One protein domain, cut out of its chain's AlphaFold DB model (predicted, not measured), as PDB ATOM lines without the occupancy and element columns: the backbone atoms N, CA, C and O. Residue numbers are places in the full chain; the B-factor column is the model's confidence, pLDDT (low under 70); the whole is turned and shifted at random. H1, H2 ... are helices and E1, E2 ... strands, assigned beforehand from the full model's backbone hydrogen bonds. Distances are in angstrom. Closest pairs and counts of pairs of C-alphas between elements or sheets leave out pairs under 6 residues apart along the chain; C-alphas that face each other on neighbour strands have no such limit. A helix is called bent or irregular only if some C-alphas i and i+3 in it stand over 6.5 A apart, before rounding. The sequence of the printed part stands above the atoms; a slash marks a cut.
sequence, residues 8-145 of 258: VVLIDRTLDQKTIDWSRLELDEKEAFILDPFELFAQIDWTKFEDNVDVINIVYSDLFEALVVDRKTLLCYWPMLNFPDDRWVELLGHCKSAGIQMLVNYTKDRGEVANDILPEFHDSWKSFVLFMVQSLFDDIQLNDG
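What this domain is: This is residues 8 to 145 of the 258 residues of an uncharacterized protein of Algoriphagus aquimarinus (UniProt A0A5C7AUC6). A small, strongly twisted parallel sheet has H3 and H4 on one face, and the long helix H5 runs between these two helices. Short H1 only grazes the sheet, and H2 follows the end of E2. The printed part has 138 residues, in the order E1 H1 E2 H2 H3 E3 H4 E4 H5; the sheet's order is E2 E3 E1 E4, all parallel, and the class is mixed. The whole is compact, with a radius of gyration of the C-alphas of 14.5 A and spans of 45 by 34 by 29 A.

Where its parts are: Find C-alpha 8 at (33.769, 17.566, 45.991), where E1 begins, residues 8 to 11. Next come H1, residues 22 to 25, E2, residues 32 to 35, and H2, residues 37 to 43. From C-alpha 53 at (51.515, 3.566, 37.343), H3 runs 22.4 A over residues 53 to 69, with a kink of 25 degrees near residue 63. Then read E3, residues 73 to 77, 12.9 A; H4, residues 86 to 97, 16.7 A; and E4, residues 101 to 105, 12.9 A. H5, residues 119 to 144, spans 37.0 A and ends at C-alpha 144, (35.278, 4.317, 57.032); it is only just irregular, with C-alphas 120 and 123 7.0 A apart.

How they stand to each other: Begin at the sheet, with edge strands E2 and E4. Between E2 and E3, N 35 and O 75 are 2.8 A apart; between E3 and E1, N 9 and O 74 are 2.8 A apart; between E1 and E4, N 10 and O 103 are 2.8 A apart. E2, H2 H3, E3 form a strand-helix-strand unit, two parallel neighbour strands with helices between. Two units are split by another strand: E1, H1, E2, by E3, and E3, H4, E4, by E1. The three crossovers are right-handed. H3 is on the sheet at a height of 11.3 A and runs along the strands, at 12 degrees to E2 on the local plane. H5 touches H3 with residues 132 to 140 alone, at a steep tilt of 54 degrees, the same way; the closest C-alphas, of Tyr 60 and Met 132, are 6.5 A apart. H5 touches H4 with residues 126 to 137 alone, at a shallow tilt of 14 degrees, the same way; the closest C-alphas, of Leu 91 and Leu 130, are 6.2 A apart. H3 and H4 are apart. Each O i to N i+4 pair is within hydrogen-bond range in H2, H3 and H4, and 20 of 22 in H5; H1 is too short for one.

The domain as a whole: The C-alphas farthest apart, of Glu 112 and Gly 145, are 46.3 A apart. The printed part has no cut, and the link from E4 to H5, residues 106 to 118, is long. Mean pLDDT of the printed part is 79.7; among the residues under 70 are 15 to 21, 106 to 115 and 141 to 145.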
ATOM      1  N   VAL A   8      33.203  17.325  47.320       87.06
ATOM      2  CA  VAL A   8      33.769  17.566  45.991       87.06
ATOM      3  C   VAL A   8      32.999  18.717  45.368       87.06
ATOM      4  O   VAL A   8      31.767  18.711  45.338       87.06
ATOM      5  N   VAL A   9      33.712  19.716  44.867       86.00
ATOM      6  CA  VAL A   9      33.137  20.849  44.149       86.00
ATOM      7  C   VAL A   9      33.675  20.838  42.731       86.00
ATOM      8  O   VAL A   9      34.870  21.020  42.519       86.00
ATOM      9  N   LEU A  10      32.782  20.635  41.768       86.06
ATOM     10  CA  LEU A  10      33.103  20.750  40.353       86.06
ATOM     11  C   LEU A  10      33.029  22.213  39.924       86.06
ATOM     12  O   LEU A  10      32.052  22.907  40.229       86.06
ATOM     13  N   ILE A  11      34.046  22.651  39.193       85.31
ATOM     14  CA  ILE A  11      34.160  24.002  38.641       85.31
ATOM     15  C   ILE A  11      34.432  23.952  37.140       85.31
ATOM     16  O   ILE A  11      35.087  23.045  36.638       85.31
ATOM     17  N   ASP A  12      33.930  24.952  36.423       77.38
ATOM     18  CA  ASP A  12      33.929  25.013  34.961       77.38
ATOM     19  C   ASP A  12      35.094  25.805  34.353       77.38
ATOM     20  O   ASP A  12      35.058  26.144  33.175       77.38
ATOM     21  N   ARG A  13      36.118  26.125  35.148       75.56
ATOM     22  CA  ARG A  13      37.314  26.844  34.700       75.56
ATOM     23  C   ARG A  13      38.541  26.397  35.471       75.56
ATOM     24  O   ARG A  13      38.432  26.100  36.662       75.56
ATOM     25  N   THR A  14      39.687  26.384  34.802       70.31
ATOM     26  CA  THR A  14      40.972  26.214  35.487       70.31
ATOM     27  C   THR A  14      41.255  27.463  36.310       70.31
ATOM     28  O   THR A  14      40.903  28.582  35.911       70.31
ATOM     29  N   LEU A  15      41.772  27.279  37.520       65.88
ATOM     30  CA  LEU A  15      41.887  28.366  38.488       65.88
ATOM     31  C   LEU A  15      43.344  28.775  38.638       65.88
ATOM     32  O   LEU A  15      44.169  27.996  39.099       65.88
ATOM     33  N   ASP A  16      43.646  30.042  38.357       62.22
ATOM     34  CA  ASP A  16      44.793  30.670  39.008       62.22
ATOM     35  C   ASP A  16      44.389  30.916  40.468       62.22
ATOM     36  O   ASP A  16      43.425  31.652  40.720       62.22
ATOM     37  N   GLN A  17      45.097  30.299  41.422       56.56
ATOM     38  CA  GLN A  17      44.820  30.361  42.868       56.56
ATOM     39  C   GLN A  17      44.593  31.799  43.369       56.56
ATOM     40  O   GLN A  17      43.793  32.041  44.271       56.56
ATOM     41  N   LYS A  18      45.216  32.789  42.715       55.97
ATOM     42  CA  LYS A  18      45.106  34.220  43.049       55.97
ATOM     43  C   LYS A  18      43.778  34.876  42.660       55.97
ATOM     44  O   LYS A  18      43.512  36.000  43.079       55.97
ATOM     45  N   THR A  19      42.971  34.217  41.836       59.78
ATOM     46  CA  THR A  19      41.735  34.770  41.246       59.78
ATOM     47  C   THR A  19      40.466  34.089  41.757       59.78
ATOM     48  O   THR A  19      39.358  34.448  41.352       59.78
ATOM     49  N   ILE A  20      40.612  33.118  42.664       66.50
ATOM     50  CA  ILE A  20      39.493  32.372  43.234       66.50
ATOM     51  C   ILE A  20      38.741  33.270  44.214       66.50
ATOM     52  O   ILE A  20      39.263  33.684  45.248       66.50
ATOM     53  N   ASP A  21      37.475  33.541  43.910       68.50
ATOM     54  CA  ASP A  21      36.561  34.148  44.873       68.50
ATOM     55  C   ASP A  21      36.064  33.071  45.849       68.50
ATOM     56  O   ASP A  21      34.974  32.512  45.701       68.50
ATOM     57  N   TRP A  22      36.903  32.765  46.840       72.12
ATOM     58  CA  TRP A  22      36.655  31.797  47.914       72.12
ATOM     59  C   TRP A  22      35.331  32.046  48.649       72.12
ATOM     60  O   TRP A  22      34.630  31.106  49.029       72.12
ATOM     61  N   SER A  23      34.918  33.313  48.749       66.62
ATOM     62  CA  SER A  23      33.660  33.692  49.397       66.62
ATOM     63  C   SER A  23      32.424  33.171  48.656       66.62
ATOM     64  O   SER A  23      31.440  32.803  49.294       66.62
ATOM     65  N   ARG A  24      32.481  33.052  47.320       68.38
ATOM     66  CA  ARG A  24      31.404  32.455  46.504       68.38
ATOM     67  C   ARG A  24      31.373  30.934  46.558       68.38
ATOM     68  O   ARG A  24      30.348  30.341  46.225       68.38
ATOM     69  N   LEU A  25      32.496  30.308  46.897       67.56
ATOM     70  CA  LEU A  25      32.590  28.860  47.054       67.56
ATOM     71  C   LEU A  25      32.155  28.403  48.455       67.56
ATOM     72  O   LEU A  25      31.956  27.204  48.648       67.56
ATOM     73  N   GLU A  26      31.987  29.343  49.398       69.88
ATOM     74  CA  GLU A  26      31.809  29.065  50.829       69.88
ATOM     75  C   GLU A  26      32.920  28.136  51.363       69.88
ATOM     76  O   GLU A  26      32.657  27.212  52.130       69.88
ATOM     77  N   LEU A  27      34.160  28.349  50.905       73.06
ATOM     78  CA  LEU A  27      35.341  27.557  51.261       73.06
ATOM     79  C   LEU A  27      36.482  28.482  51.686       73.06
ATOM     80  O   LEU A  27      36.654  29.547  51.094       73.06
ATOM     81  N   ASP A  28      37.273  28.066  52.675       76.31
ATOM     82  CA  ASP A  28      38.578  28.673  52.954       76.31
ATOM     83  C   ASP A  28      39.636  28.045  52.029       76.31
ATOM     84  O   ASP A  28      39.611  26.841  51.767       76.31
ATOM     85  N   GLU A  29      40.587  28.849  51.556       74.88
ATOM     86  CA  GLU A  29      41.720  28.411  50.733       74.88
ATOM     87  C   GLU A  29      42.505  27.286  51.417       74.88
ATOM     88  O   GLU A  29      42.903  26.313  50.782       74.88
ATOM     89  N   LYS A  30      42.674  27.372  52.741       77.94
ATOM     90  CA  LYS A  30      43.388  26.349  53.526       77.94
ATOM     91  C   LYS A  30      42.627  25.032  53.645       77.94
ATOM     92  O   LYS A  30      43.230  24.006  53.956       77.94
ATOM     93  N   GLU A  31      41.318  25.073  53.427       82.69
ATOM     94  CA  GLU A  31      40.413  23.932  53.528       82.69
ATOM     95  C   GLU A  31      40.135  23.298  52.161       82.69
ATOM     96  O   GLU A  31      39.357  22.348  52.084       82.69
ATOM     97  N   ALA A  32      40.756  23.786  51.084       86.25
ATOM     98  CA  ALA A  32      40.562  23.278  49.736       86.25
ATOM     99  C   ALA A  32      41.840  22.656  49.166       86.25
ATOM    100  O   ALA A  32      42.950  23.140  49.373       86.25
ATOM    101  N   PHE A  33      41.664  21.578  48.412       89.44
ATOM    102  CA  PHE A  33      42.684  21.009  47.545       89.44
ATOM    103  C   PHE A  33      42.214  21.144  46.104       89.44
ATOM    104  O   PHE A  33      41.092  20.748  45.787       89.44
ATOM    105  N   ILE A  34      43.044  21.726  45.247       89.06
ATOM    106  CA  ILE A  34      42.674  22.037  43.869       89.06
ATOM    107  C   ILE A  34      43.253  20.962  42.959       89.06
ATOM    108  O   ILE A  34      44.465  20.796  42.880       89.06
ATOM    109  N   LEU A  35      42.376  20.252  42.255       91.06
ATOM    110  CA  LEU A  35      42.754  19.349  41.179       91.06
ATOM    111  C   LEU A  35      42.519  20.061  39.847       91.06
ATOM    112  O   LEU A  35      41.411  20.064  39.298       91.06
ATOM    113  N   ASP A  36      43.583  20.701  39.373       89.25
ATOM    114  CA  ASP A  36      43.618  21.473  38.137       89.25
ATOM    115  C   ASP A  36      44.476  20.761  37.076       89.25
ATOM    116  O   ASP A  36      45.603  20.356  37.372       89.25
ATOM    117  N   PRO A  37      43.989  20.600  35.835       90.50
ATOM    118  CA  PRO A  37      44.707  19.868  34.799       90.50
ATOM    119  C   PRO A  37      46.005  20.542  34.349       90.50
ATOM    120  O   PRO A  37      46.923  19.838  33.932       90.50
ATOM    121  N   PHE A  38      46.110  21.874  34.388       88.06
ATOM    122  CA  PHE A  38      47.327  22.571  33.971       88.06
ATOM    123  C   PHE A  38      48.375  22.560  35.074       88.06
ATOM    124  O   PHE A  38      49.542  22.286  34.793       88.06
ATOM    125  N   GLU A  39      47.963  22.829  36.317       87.62
ATOM    126  CA  GLU A  39      48.863  22.737  37.469       87.62
ATOM    127  C   GLU A  39      49.406  21.315  37.600       87.62
ATOM    128  O   GLU A  39      50.618  21.125  37.716       87.62
ATOM    129  N   LEU A  40      48.525  20.319  37.468       90.00
ATOM    130  CA  LEU A  40      48.929  18.928  37.528       90.00
ATOM    131  C   LEU A  40      49.882  18.583  36.387       90.00
ATOM    132  O   LEU A  40      50.942  18.048  36.665       90.00
ATOM    133  N   PHE A  41      49.579  18.959  35.136       90.38
ATOM    134  CA  PHE A  41      50.458  18.685  33.989       90.38
ATOM    135  C   PHE A  41      51.852  19.311  34.140       90.38
ATOM    136  O   PHE A  41      52.846  18.737  33.696       90.38
ATOM    137  N   ALA A  42      51.938  20.484  34.774       87.94
ATOM    138  CA  ALA A  42      53.209  21.145  35.051       87.94
ATOM    139  C   ALA A  42      54.059  20.395  36.094       87.94
ATOM    140  O   ALA A  42      55.287  20.480  36.047       87.94
ATOM    141  N   GLN A  43      53.422  19.672  37.018       89.00
ATOM    142  CA  GLN A  43      54.091  18.868  38.045       89.00
ATOM    143  C   GLN A  43      54.385  17.446  37.553       89.00
ATOM    144  O   GLN A  43      55.490  16.932  37.731       89.00
ATOM    145  N   ILE A  44      53.398  16.819  36.916       90.56
ATOM    146  CA  ILE A  44      53.428  15.453  36.420       90.56
ATOM    147  C   ILE A  44      52.506  15.297  35.207       90.56
ATOM    148  O   ILE A  44      51.369  15.755  35.186       90.56
ATOM    149  N   ASP A  45      52.991  14.614  34.173       91.50
ATOM    150  CA  ASP A  45      52.234  14.393  32.941       91.50
ATOM    151  C   ASP A  45      51.073  13.404  33.168       91.50
ATOM    152  O   ASP A  45      51.191  12.202  32.914       91.50
ATOM    153  N   TRP A  46      49.943  13.925  33.659       92.12
ATOM    154  CA  TRP A  46      48.741  13.146  33.968       92.12
ATOM    155  C   TRP A  46      48.127  12.483  32.736       92.12
ATOM    156  O   TRP A  46      47.422  11.489  32.873       92.12
ATOM    157  N   THR A  47      48.428  12.961  31.524       91.31
ATOM    158  CA  THR A  47      47.886  12.381  30.282       91.31
ATOM    159  C   THR A  47      48.368  10.949  30.042       91.31
ATOM    160  O   THR A  47      47.765  10.215  29.264       91.31
ATOM    161  N   LYS A  48      49.424  10.525  30.748       90.06
ATOM    162  CA  LYS A  48      50.001   9.177  30.692       90.06
ATOM    163  C   LYS A  48      49.484   8.229  31.774       90.06
ATOM    164  O   LYS A  48      50.082   7.174  31.965       90.06
ATOM    165  N   PHE A  49      48.423   8.583  32.502       89.75
ATOM    166  CA  PHE A  49      47.950   7.783  33.638       89.75
ATOM    167  C   PHE A  49      47.583   6.337  33.267       89.75
ATOM    168  O   PHE A  49      47.784   5.445  34.082       89.75
ATOM    169  N   GLU A  50      47.105   6.082  32.044       88.69
ATOM    170  CA  GLU A  50      46.755   4.725  31.588       88.69
ATOM    171  C   GLU A  50      47.990   3.822  31.414       88.69
ATOM    172  O   GLU A  50      47.916   2.617  31.652       88.69
ATOM    173  N   ASP A  51      49.136   4.405  31.051       89.81
ATOM    174  CA  ASP A  51      50.366   3.676  30.721       89.81
ATOM    175  C   ASP A  51      51.435   3.760  31.822       89.81
ATOM    176  O   ASP A  51      52.454   3.066  31.761       89.81
ATOM    177  N   ASN A  52      51.247   4.632  32.817       89.31
ATOM    178  CA  ASN A  52      52.250   4.919  33.833       89.31
ATOM    179  C   ASN A  52      51.670   4.896  35.253       89.31
ATOM    180  O   ASN A  52      51.096   5.870  35.740       89.31
ATOM    181  N   VAL A  53      51.925   3.787  35.949       87.94
ATOM    182  CA  VAL A  53      51.515   3.566  37.343       87.94
ATOM    183  C   VAL A  53      52.130   4.592  38.302       87.94
ATOM    184  O   VAL A  53      51.499   4.944  39.296       87.94
ATOM    185  N   ASP A  54      53.316   5.130  38.006       89.06
ATOM    186  CA  ASP A  54      53.943   6.137  38.868       89.06
ATOM    187  C   ASP A  54      53.138   7.442  38.878       89.06
ATOM    188  O   ASP A  54      53.032   8.091  39.918       89.06
ATOM    189  N   VAL A  55      52.512   7.796  37.747       89.50
ATOM    190  CA  VAL A  55      51.612   8.956  37.661       89.50
ATOM    191  C   VAL A  55      50.417   8.759  38.579       89.50
ATOM    192  O   VAL A  55      50.115   9.637  39.382       89.50
ATOM    193  N   ILE A  56      49.781   7.588  38.511       89.88
ATOM    194  CA  ILE A  56      48.654   7.244  39.382       89.88
ATOM    195  C   ILE A  56      49.068   7.340  40.851       89.88
ATOM    196  O   ILE A  56      48.399   8.013  41.627       89.88
ATOM    197  N   ASN A  57      50.178   6.706  41.231       87.00
ATOM    198  CA  ASN A  57      50.608   6.635  42.625       87.00
ATOM    199  C   ASN A  57      50.900   8.013  43.223       87.00
ATOM    200  O   ASN A  57      50.510   8.275  44.359       87.00
ATOM    201  N   ILE A  58      51.567   8.891  42.468       89.00
ATOM    202  CA  ILE A  58      51.898  10.244  42.929       89.00
ATOM    203  C   ILE A  58      50.614  11.042  43.161       89.00
ATOM    204  O   ILE A  58      50.389  11.531  44.266       89.00
ATOM    205  N   VAL A  59      49.729  11.098  42.162       91.56
ATOM    206  CA  VAL A  59      48.493  11.884  42.287       91.56
ATOM    207  C   VAL A  59      47.560  11.292  43.341       91.56
ATOM    208  O   VAL A  59      46.922  12.029  44.089       91.56
ATOM    209  N   TYR A  60      47.492   9.963  43.438       90.75
ATOM    210  CA  TYR A  60      46.686   9.286  44.447       90.75
ATOM    211  C   TYR A  60      47.182   9.632  45.849       90.75
ATOM    212  O   TYR A  60      46.375   9.970  46.708       90.75
ATOM    213  N   SER A  61      48.500   9.585  46.075       87.62
ATOM    214  CA  SER A  61      49.098   9.922  47.367       87.62
ATOM    215  C   SER A  61      48.747  11.349  47.789       87.62
ATOM    216  O   SER A  61      48.348  11.562  48.934       87.62
ATOM    217  N   ASP A  62      48.835  12.311  46.868       90.38
ATOM    218  CA  ASP A  62      48.507  13.713  47.145       90.38
ATOM    219  C   ASP A  62      47.015  13.901  47.457       90.38
ATOM    220  O   ASP A  62      46.647  14.590  48.413       90.38
ATOM    221  N   LEU A  63      46.141  13.247  46.685       90.75
ATOM    222  CA  LEU A  63      44.699  13.270  46.920       90.75
ATOM    223  C   LEU A  63      44.323  12.598  48.246       90.75
ATOM    224  O   LEU A  63      43.460  13.104  48.964       90.75
ATOM    225  N   PHE A  64      44.966  11.483  48.590       87.06
ATOM    226  CA  PHE A  64      44.730  10.777  49.844       87.06
ATOM    227  C   PHE A  64      45.121  11.642  51.042       87.06
ATOM    228  O   PHE A  64      44.304  11.844  51.944       87.06
ATOM    229  N   GLU A  65      46.325  12.216  51.030       85.50
ATOM    230  CA  GLU A  65      46.778  13.129  52.082       85.50
ATOM    231  C   GLU A  65      45.799  14.304  52.223       85.50
ATOM    232  O   GLU A  65      45.304  14.595  53.312       85.50
ATOM    233  N   ALA A  66      45.415  14.928  51.110       87.06
ATOM    234  CA  ALA A  66      44.537  16.087  51.133       87.06
ATOM    235  C   ALA A  66      43.112  15.778  51.629       87.06
ATOM    236  O   ALA A  66      42.592  16.493  52.488       87.06
ATOM    237  N   LEU A  67      42.446  14.750  51.095       84.25
ATOM    238  CA  LEU A  67      41.033  14.477  51.393       84.25
ATOM    239  C   LEU A  67      40.829  13.609  52.639       84.25
ATOM    240  O   LEU A  67      39.807  13.749  53.319       84.25
ATOM    241  N   VAL A  68      41.751  12.688  52.928       79.69
ATOM    242  CA  VAL A  68      41.602  11.712  54.019       79.69
ATOM    243  C   VAL A  68      42.296  12.201  55.281       79.69
ATOM    244  O   VAL A  68      41.663  12.239  56.342       79.69
ATOM    245  N   VAL A  69      43.563  12.608  55.171       77.12
ATOM    246  CA  VAL A  69      44.378  13.027  56.321       77.12
ATOM    247  C   VAL A  69      44.031  14.461  56.725       77.12
ATOM    248  O   VAL A  69      43.550  14.690  57.838       77.12
ATOM    249  N   ASP A  70      44.176  15.405  55.794       80.44
ATOM    250  CA  ASP A  70      43.947  16.838  56.018       80.44
ATOM    251  C   ASP A  70      42.465  17.236  55.982       80.44
ATOM    252  O   ASP A  70      42.096  18.308  56.466       80.44
ATOM    253  N   ARG A  71      41.599  16.373  55.434       78.94
ATOM    254  CA  ARG A  71      40.141  16.584  55.319       78.94
ATOM    255  C   ARG A  71      39.757  17.831  54.523       78.94
ATOM    256  O   ARG A  71      38.752  18.481  54.820       78.94
ATOM    257  N   LYS A  72      40.543  18.155  53.503       87.12
ATOM    258  CA  LYS A  72      40.254  19.245  52.573       87.12
ATOM    259  C   LYS A  72      39.087  18.884  51.656       87.12
ATOM    260  O   LYS A  72      38.832  17.723  51.340       87.12
ATOM    261  N   THR A  73      38.380  19.911  51.206       87.62
ATOM    262  CA  THR A  73      37.402  19.828  50.122       87.62
ATOM    263  C   THR A  73      38.139  19.736  48.792       87.62
ATOM    264  O   THR A  73      38.997  20.569  48.505       87.62
ATOM    265  N   LEU A  74      37.777  18.765  47.956       90.50
ATOM    266  CA  LEU A  74      38.333  18.657  46.612       90.50
ATOM    267  C   LEU A  74      37.628  19.639  45.682       90.50
ATOM    268  O   LEU A  74      36.437  19.502  45.406       90.50
ATOM    269  N   LEU A  75      38.369  20.615  45.181       89.38
ATOM    270  CA  LEU A  75      37.936  21.524  44.137       89.38
ATOM    271  C   LEU A  75      38.482  21.001  42.806       89.38
ATOM    272  O   LEU A  75      39.678  21.089  42.549       89.38
ATOM    273  N   CYS A  76      37.622  20.412  41.982       90.38
ATOM    274  CA  CYS A  76      38.032  19.719  40.765       90.38
ATOM    275  C   CYS A  76      37.541  20.457  39.526       90.38
ATOM    276  O   CYS A  76      36.342  20.715  39.375       90.38
ATOM    277  N   TYR A  77      38.454  20.731  38.599       89.94
ATOM    278  CA  TYR A  77      38.065  21.194  37.276       89.94
ATOM    279  C   TYR A  77      37.277  20.110  36.530       89.94
ATOM    280  O   TYR A  77      37.670  18.942  36.498       89.94
ATOM    281  N   TRP A  78      36.159  20.498  35.917       89.00
ATOM    282  CA  TRP A  78      35.319  19.612  35.120       89.00
ATOM    283  C   TRP A  78      34.882  20.306  33.823       89.00
ATOM    284  O   TRP A  78      34.121  21.277  33.880       89.00
ATOM    285  N   PRO A  79      35.307  19.815  32.642       86.81
ATOM    286  CA  PRO A  79      34.891  20.383  31.369       86.81
ATOM    287  C   PRO A  79      33.373  20.309  31.200       86.81
ATOM    288  O   PRO A  79      32.776  19.228  31.228       86.81
ATOM    289  N   MET A  80      32.747  21.460  30.958       78.12
ATOM    290  CA  MET A  80      31.287  21.561  30.837       78.12
ATOM    291  C   MET A  80      30.763  21.331  29.416       78.12
ATOM    292  O   MET A  80      29.557  21.434  29.172       78.12
ATOM    293  N   LEU A  81      31.640  21.006  28.461       76.44
ATOM    294  CA  LEU A  81      31.209  20.597  27.129       76.44
ATOM    295  C   LEU A  81      30.329  19.342  27.254       76.44
ATOM    296  O   LEU A  81      30.746  18.346  27.846       76.44
ATOM    297  N   ASN A  82      29.110  19.416  26.709       69.62
ATOM    298  CA  ASN A  82      28.078  18.371  26.772       69.62
ATOM    299  C   ASN A  82      27.597  18.000  28.190       69.62
ATOM    300  O   ASN A  82      27.071  16.912  28.386       69.62
ATOM    301  N   PHE A  83      27.743  18.896  29.169       73.62
ATOM    302  CA  PHE A  83      27.274  18.664  30.535       73.62
ATOM    303  C   PHE A  83      25.752  18.875  30.692       73.62
ATOM    304  O   PHE A  83      25.225  19.861  30.160       73.62
ATOM    305  N   PRO A  84      25.046  18.055  31.498       74.31
ATOM    306  CA  PRO A  84      25.517  16.838  32.176       74.31
ATOM    307  C   PRO A  84      25.726  15.667  31.202       74.31
ATOM    308  O   PRO A  84      24.949  15.502  30.265       74.31
ATOM    309  N   ASP A  85      26.744  14.843  31.462       80.75
ATOM    310  CA  ASP A  85      27.081  13.642  30.687       80.75
ATOM    311  C   ASP A  85      27.090  12.371  31.560       80.75
ATOM    312  O   ASP A  85      26.966  12.438  32.786       80.75
ATOM    313  N   ASP A  86      27.235  11.204  30.926       83.81
ATOM    314  CA  ASP A  86      27.241   9.904  31.613       83.81
ATOM    315  C   ASP A  86      28.360   9.808  32.667       83.81
ATOM    316  O   ASP A  86      28.158   9.242  33.740       83.81
ATOM    317  N   ARG A  87      29.512  10.439  32.409       85.25
ATOM    318  CA  ARG A  87      30.660  10.478  33.329       85.25
ATOM    319  C   ARG A  87      30.375  11.289  34.587       85.25
ATOM    320  O   ARG A  87      30.788  10.912  35.679       85.25
ATOM    321  N   TRP A  88      29.639  12.389  34.469       84.12
ATOM    322  CA  TRP A  88      29.165  13.131  35.633       84.12
ATOM    323  C   TRP A  88      28.173  12.309  36.462       84.12
ATOM    324  O   TRP A  88      28.231  12.340  37.692       84.12
ATOM    325  N   VAL A  89      27.273  11.562  35.810       77.38
ATOM    326  CA  VAL A  89      26.329  10.672  36.509       77.38
ATOM    327  C   VAL A  89      27.079   9.574  37.268       77.38
ATOM    328  O   VAL A  89      26.739   9.287  38.416       77.38
ATOM    329  N   GLU A  90      28.116   8.999  36.660       85.31
ATOM    330  CA  GLU A  90      29.001   8.012  37.285       85.31
ATOM    331  C   GLU A  90      29.721   8.597  38.508       85.31
ATOM    332  O   GLU A  90      29.603   8.058  39.611       85.31
ATOM    333  N   LEU A  91      30.350   9.769  38.364       83.38
ATOM    334  CA  LEU A  91      31.017  10.467  39.466       83.38
ATOM    335  C   LEU A  91      30.054  10.775  40.623       83.38
ATOM    336  O   LEU A  91      30.393  10.565  41.790       83.38
ATOM    337  N   LEU A  92      28.834  11.231  40.315       77.75
ATOM    338  CA  LEU A  92      27.783  11.453  41.312       77.75
ATOM    339  C   LEU A  92      27.431  10.150  42.047       77.75
ATOM    340  O   LEU A  92      27.205  10.173  43.259       77.75
ATOM    341  N   GLY A  93      27.383   9.028  41.324       74.50
ATOM    342  CA  GLY A  93      27.164   7.692  41.872       74.50
ATOM    343  C   GLY A  93      28.223   7.308  42.904       74.50
ATOM    344  O   GLY A  93      27.859   6.951  44.026       74.50
ATOM    345  N   HIS A  94      29.506   7.463  42.562       79.75
ATOM    346  CA  HIS A  94      30.633   7.187  43.463       79.75
ATOM    347  C   HIS A  94      30.665   8.122  44.679       79.75
ATOM    348  O   HIS A  94      30.854   7.671  45.807       79.75
ATOM    349  N   CYS A  95      30.410   9.422  44.487       76.06
ATOM    350  CA  CYS A  95      30.297  10.363  45.606       76.06
ATOM    351  C   CYS A  95      29.197   9.924  46.584       76.06
ATOM    352  O   CYS A  95      29.398   9.897  47.798       76.06
ATOM    353  N   LYS A  96      28.026   9.549  46.053       70.00
ATOM    354  CA  LYS A  96      26.869   9.158  46.862       70.00
ATOM    355  C   LYS A  96      27.113   7.867  47.640       70.00
ATOM    356  O   LYS A  96      26.718   7.813  48.803       70.00
ATOM    357  N   SER A  97      27.724   6.847  47.032       69.06
ATOM    358  CA  SER A  97      28.057   5.602  47.742       69.06
ATOM    359  C   SER A  97      29.076   5.842  48.857       69.06
ATOM    360  O   SER A  97      28.953   5.243  49.920       69.06
ATOM    361  N   ALA A  98      29.997   6.792  48.667       70.12
ATOM    362  CA  ALA A  98      31.014   7.148  49.657       70.12
ATOM    363  C   ALA A  98      30.522   8.110  50.752       70.12
ATOM    364  O   ALA A  98      31.296   8.498  51.625       70.12
ATOM    365  N   GLY A  99      29.259   8.550  50.700       68.00
ATOM    366  CA  GLY A  99      28.733   9.568  51.616       68.00
ATOM    367  C   GLY A  99      29.366  10.955  51.428       68.00
ATOM    368  O   GLY A  99      29.345  11.768  52.350       68.00
ATOM    369  N   ILE A 100      29.923  11.231  50.247       80.31
ATOM    370  CA  ILE A 100      30.620  12.472  49.900       80.31
ATOM    371  C   ILE A 100      29.650  13.426  49.200       80.31
ATOM    372  O   ILE A 100      28.937  13.057  48.263       80.31
ATOM    373  N   GLN A 101      29.620  14.685  49.638       77.25
ATOM    374  CA  GLN A 101      28.763  15.701  49.035       77.25
ATOM    375  C   GLN A 101      29.377  16.209  47.727       77.25
ATOM    376  O   GLN A 101      30.459  16.787  47.739       77.25
ATOM    377  N   MET A 102      28.657  16.083  46.611       80.75
ATOM    378  CA  MET A 102      29.065  16.694  45.346       80.75
ATOM    379  C   MET A 102      28.286  17.986  45.092       80.75
ATOM    380  O   MET A 102      27.054  17.982  45.104       80.75
ATOM    381  N   LEU A 103      28.993  19.089  44.844       79.94
ATOM    382  CA  LEU A 103      28.423  20.360  44.398       79.94
ATOM    383  C   LEU A 103      28.973  20.737  43.025       79.94
ATOM    384  O   LEU A 103      30.104  20.408  42.683       79.94
ATOM    385  N   VAL A 104      28.185  21.486  42.261       77.56
ATOM    386  CA  VAL A 104      28.615  22.092  40.996       77.56
ATOM    387  C   VAL A 104      28.512  23.600  41.157       77.56
ATOM    388  O   VAL A 104      27.441  24.099  41.512       77.56
ATOM    389  N   ASN A 105      29.608  24.321  40.926       71.38
ATOM    390  CA  ASN A 105      29.615  25.777  40.975       71.38
ATOM    391  C   ASN A 105      29.873  26.364  39.586       71.38
ATOM    392  O   ASN A 105      30.860  26.038  38.932       71.38
ATOM    393  N   TYR A 106      28.963  27.237  39.154       64.75
ATOM    394  CA  TYR A 106      29.001  27.872  37.844       64.75
ATOM    395  C   TYR A 106      29.607  29.256  37.956       64.75
ATOM    396  O   TYR A 106      29.077  30.129  38.657       64.75
ATOM    397  N   THR A 107      30.663  29.505  37.196       59.78
ATOM    398  CA  THR A 107      31.251  30.836  37.173       59.78
ATOM    399  C   THR A 107      30.561  31.676  36.102       59.78
ATOM    400  O   THR A 107      30.679  31.470  34.902       59.78
ATOM    401  N   LYS A 108      29.722  32.618  36.559       51.78
ATOM    402  CA  LYS A 108      28.827  33.420  35.699       51.78
ATOM    403  C   LYS A 108      29.549  34.395  34.753       51.78
ATOM    404  O   LYS A 108      28.892  34.963  33.884       51.78
ATOM    405  N   ASP A 109      30.860  34.577  34.894       51.69
ATOM    406  CA  ASP A 109      31.673  35.420  34.009       51.69
ATOM    407  C   ASP A 109      32.217  34.600  32.836       51.69
ATOM    408  O   ASP A 109      33.355  34.138  32.848       51.69
ATOM    409  N   ARG A 110      31.412  34.458  31.778       49.25
ATOM    410  CA  ARG A 110      31.900  34.045  30.445       49.25
ATOM    411  C   ARG A 110      32.450  35.246  29.662       49.25
ATOM    412  O   ARG A 110      32.167  35.408  28.477       49.25
ATOM    413  N   GLY A 111      33.163  36.130  30.353       41.94
ATOM    414  CA  GLY A 111      33.832  37.286  29.773       41.94
ATOM    415  C   GLY A 111      35.279  36.940  29.456       41.94
ATOM    416  O   GLY A 111      36.091  36.881  30.365       41.94
ATOM    417  N   GLU A 112      35.546  36.719  28.168       47.00
ATOM    418  CA  GLU A 112      36.861  36.725  27.508       47.00
ATOM    419  C   GLU A 112      37.915  35.736  28.049       47.00
ATOM    420  O   GLU A 112      38.666  36.010  28.975       47.00
ATOM    421  N   VAL A 113      38.014  34.600  27.343       50.34
ATOM    422  CA  VAL A 113      39.034  33.543  27.483       50.34
ATOM    423  C   VAL A 113      38.956  32.801  28.820       50.34
ATOM    424  O   VAL A 113      39.763  32.995  29.724       50.34
ATOM    425  N   ALA A 114      37.989  31.885  28.935       55.62
ATOM    426  CA  ALA A 114      38.102  30.830  29.934       55.62
ATOM    427  C   ALA A 114      39.395  30.050  29.644       55.62
ATOM    428  O   ALA A 114      39.575  29.560  28.528       55.62
ATOM    429  N   ASN A 115      40.298  29.972  30.625       63.16
ATOM    430  CA  ASN A 115      41.401  29.019  30.590       63.16
ATOM    431  C   ASN A 115      40.774  27.623  30.701       63.16
ATOM    432  O   ASN A 115      40.540  27.106  31.791       63.16
ATOM    433  N   ASP A 116      40.412  27.070  29.555       73.00
ATOM    434  CA  ASP A 116      39.878  25.729  29.405       73.00
ATOM    435  C   ASP A 116      40.962  24.848  28.797       73.00
ATOM    436  O   ASP A 116      41.753  25.290  27.956       73.00
ATOM    437  N   ILE A 117      40.988  23.581  29.196       83.19
ATOM    438  CA  ILE A 117      41.804  22.600  28.483       83.19
ATOM    439  C   ILE A 117      41.275  22.432  27.054       83.19
ATOM    440  O   ILE A 117      40.084  22.631  26.782       83.19
ATOM    441  N   LEU A 118      42.155  22.050  26.125       84.75
ATOM    442  CA  LEU A 118      41.742  21.833  24.739       84.75
ATOM    443  C   LEU A 118      40.679  20.720  24.665       84.75
ATOM    444  O   LEU A 118      40.804  19.729  25.389       84.75
ATOM    445  N   PRO A 119      39.670  20.837  23.775       85.69
ATOM    446  CA  PRO A 119      38.584  19.860  23.643       85.69
ATOM    447  C   PRO A 119      39.045  18.405  23.501       85.69
ATOM    448  O   PRO A 119      38.409  17.501  24.030       85.69
ATOM    449  N   GLU A 120      40.178  18.179  22.837       88.50
ATOM    450  CA  GLU A 120      40.788  16.855  22.661       88.50
ATOM    451  C   GLU A 120      41.217  16.176  23.974       88.50
ATOM    452  O   GLU A 120      41.241  14.951  24.042       88.50
ATOM    453  N   PHE A 121      41.480  16.944  25.035       89.19
ATOM    454  CA  PHE A 121      41.826  16.417  26.359       89.19
ATOM    455  C   PHE A 121      40.627  16.314  27.305       89.19
ATOM    456  O   PHE A 121      40.777  15.771  28.398       89.19
ATOM    457  N   HIS A 122      39.440  16.803  26.919       89.62
ATOM    458  CA  HIS A 122      38.254  16.786  27.791       89.62
ATOM    459  C   HIS A 122      37.920  15.370  28.225       89.62
ATOM    460  O   HIS A 122      37.646  15.126  29.400       89.62
ATOM    461  N   ASP A 123      37.981  14.438  27.274       90.00
ATOM    462  CA  ASP A 123      37.618  13.064  27.550       90.00
ATOM    463  C   ASP A 123      38.625  12.363  28.454       90.00
ATOM    464  O   ASP A 123      38.224  11.741  29.439       90.00
ATOM    465  N   SER A 124      39.911  12.519  28.141       92.56
ATOM    466  CA  SER A 124      41.011  11.957  28.925       92.56
ATOM    467  C   SER A 124      41.009  12.508  30.353       92.56
ATOM    468  O   SER A 124      41.107  11.736  31.300       92.56
ATOM    469  N   TRP A 125      40.784  13.815  30.527       93.25
ATOM    470  CA  TRP A 125      40.700  14.433  31.849       93.25
ATOM    471  C   TRP A 125      39.533  13.892  32.680       93.25
ATOM    472  O   TRP A 125      39.719  13.524  33.835       93.25
ATOM    473  N   LYS A 126      38.327  13.804  32.103       91.81
ATOM    474  CA  LYS A 126      37.164  13.251  32.819       91.81
ATOM    475  C   LYS A 126      37.398  11.798  33.231       91.81
ATOM    476  O   LYS A 126      37.063  11.440  34.357       91.81
ATOM    477  N   SER A 127      37.985  10.986  32.349       92.62
ATOM    478  CA  SER A 127      38.346   9.598  32.658       92.62
ATOM    479  C   SER A 127      39.396   9.516  33.766       92.62
ATOM    480  O   SER A 127      39.253   8.711  34.681       92.62
ATOM    481  N   PHE A 128      40.411  10.380  33.723       94.25
ATOM    482  CA  PHE A 128      41.430  10.472  34.761       94.25
ATOM    483  C   PHE A 128      40.823  10.830  36.122       94.25
ATOM    484  O   PHE A 128      41.026  10.109  37.095       94.25
ATOM    485  N   VAL A 129      40.030  11.903  36.196       93.12
ATOM    486  CA  VAL A 129      39.369  12.325  37.440       93.12
ATOM    487  C   VAL A 129      38.480  11.215  37.985       93.12
ATOM    488  O   VAL A 129      38.552  10.924  39.175       93.12
ATOM    489  N   LEU A 130      37.671  10.581  37.130       92.19
ATOM    490  CA  LEU A 130      36.846   9.440  37.523       92.19
ATOM    491  C   LEU A 130      37.690   8.329  38.137       92.19
ATOM    492  O   LEU A 130      37.398   7.905  39.247       92.19
ATOM    493  N   PHE A 131      38.759   7.916  37.458       92.50
ATOM    494  CA  PHE A 131      39.644   6.860  37.930       92.50
ATOM    495  C   PHE A 131      40.261   7.186  39.300       92.50
ATOM    496  O   PHE A 131      40.217   6.362  40.216       92.50
ATOM    497  N   MET A 132      40.793   8.399  39.464       92.69
ATOM    498  CA  MET A 132      41.434   8.827  40.710       92.69
ATOM    499  C   MET A 132      40.433   8.927  41.861       92.69
ATOM    500  O   MET A 132      40.684   8.427  42.958       92.69
ATOM    501  N   VAL A 133      39.288   9.564  41.610       87.62
ATOM    502  CA  VAL A 133      38.254   9.778  42.621       87.62
ATOM    503  C   VAL A 133      37.589   8.461  43.008       87.62
ATOM    504  O   VAL A 133      37.392   8.221  44.193       87.62
ATOM    505  N   GLN A 134      37.291   7.592  42.042       87.06
ATOM    506  CA  GLN A 134      36.750   6.263  42.307       87.06
ATOM    507  C   GLN A 134      37.703   5.455  43.187       87.06
ATOM    508  O   GLN A 134      37.285   4.987  44.241       87.06
ATOM    509  N   SER A 135      38.979   5.353  42.801       86.50
ATOM    510  CA  SER A 135      39.976   4.593  43.565       86.50
ATOM    511  C   SER A 135      40.075   5.102  45.005       86.50
ATOM    512  O   SER A 135      40.019   4.329  45.957       86.50
ATOM    513  N   LEU A 136      40.134   6.425  45.179       87.50
ATOM    514  CA  LEU A 136      40.179   7.048  46.497       87.50
ATOM    515  C   LEU A 136      38.907   6.791  47.312       87.50
ATOM    516  O   LEU A 136      38.972   6.601  48.523       87.50
ATOM    517  N   PHE A 137      37.738   6.838  46.680       84.06
ATOM    518  CA  PHE A 137      36.456   6.723  47.372       84.06
ATOM    519  C   PHE A 137      36.131   5.289  47.747       84.06
ATOM    520  O   PHE A 137      35.548   5.074  48.809       84.06
ATOM    521  N   ASP A 138      36.550   4.333  46.927       79.75
ATOM    522  CA  ASP A 138      36.517   2.919  47.263       79.75
ATOM    523  C   ASP A 138      37.405   2.670  48.495       79.75
ATOM    524  O   ASP A 138      36.936   2.105  49.480       79.75
ATOM    525  N   ASP A 139      38.624   3.219  48.531       75.44
ATOM    526  CA  ASP A 139      39.510   3.101  49.699       75.44
ATOM    527  C   ASP A 139      38.981   3.837  50.943       75.44
ATOM    528  O   ASP A 139      39.132   3.362  52.071       75.44
ATOM    529  N   ILE A 140      38.325   4.987  50.773       72.44
ATOM    530  CA  ILE A 140      37.640   5.688  51.865       72.44
ATOM    531  C   ILE A 140      36.479   4.853  52.398       72.44
ATOM    532  O   ILE A 140      36.337   4.752  53.610       72.44
ATOM    533  N   GLN A 141      35.648   4.261  51.538       66.75
ATOM    534  CA  GLN A 141      34.548   3.398  51.974       66.75
ATOM    535  C   GLN A 141      35.065   2.164  52.704       66.75
ATOM    536  O   GLN A 141      34.514   1.793  53.738       66.75
ATOM    537  N   LEU A 142      36.139   1.559  52.197       63.53
ATOM    538  CA  LEU A 142      36.797   0.426  52.840       63.53
ATOM    539  C   LEU A 142      37.341   0.801  54.227       63.53
ATOM    540  O   LEU A 142      37.236   0.002  55.155       63.53
ATOM    541  N   ASN A 143      37.866   2.017  54.392       62.78
ATOM    542  CA  ASN A 143      38.401   2.493  55.669       62.78
ATOM    543  C   ASN A 143      37.331   2.998  56.648       62.78
ATOM    544  O   ASN A 143      37.380   2.664  57.828       62.78
ATOM    545  N   ASP A 144      36.361   3.787  56.192       62.09
ATOM    546  CA  ASP A 144      35.278   4.317  57.032       62.09
ATOM    547  C   ASP A 144      34.295   3.219  57.437       62.09
ATOM    548  O   ASP A 144      33.702   3.267  58.515       62.09
ATOM    549  N   GLY A 145      34.135   2.222  56.572       60.22
ATOM    550  CA  GLY A 145      33.348   1.040  56.837       60.22
ATOM    551  C   GLY A 145      34.068   0.030  57.712       60.22
ATOM    552  O   GLY A 145      33.489  -1.015  57.899       60.22
TER     553      GLY A 145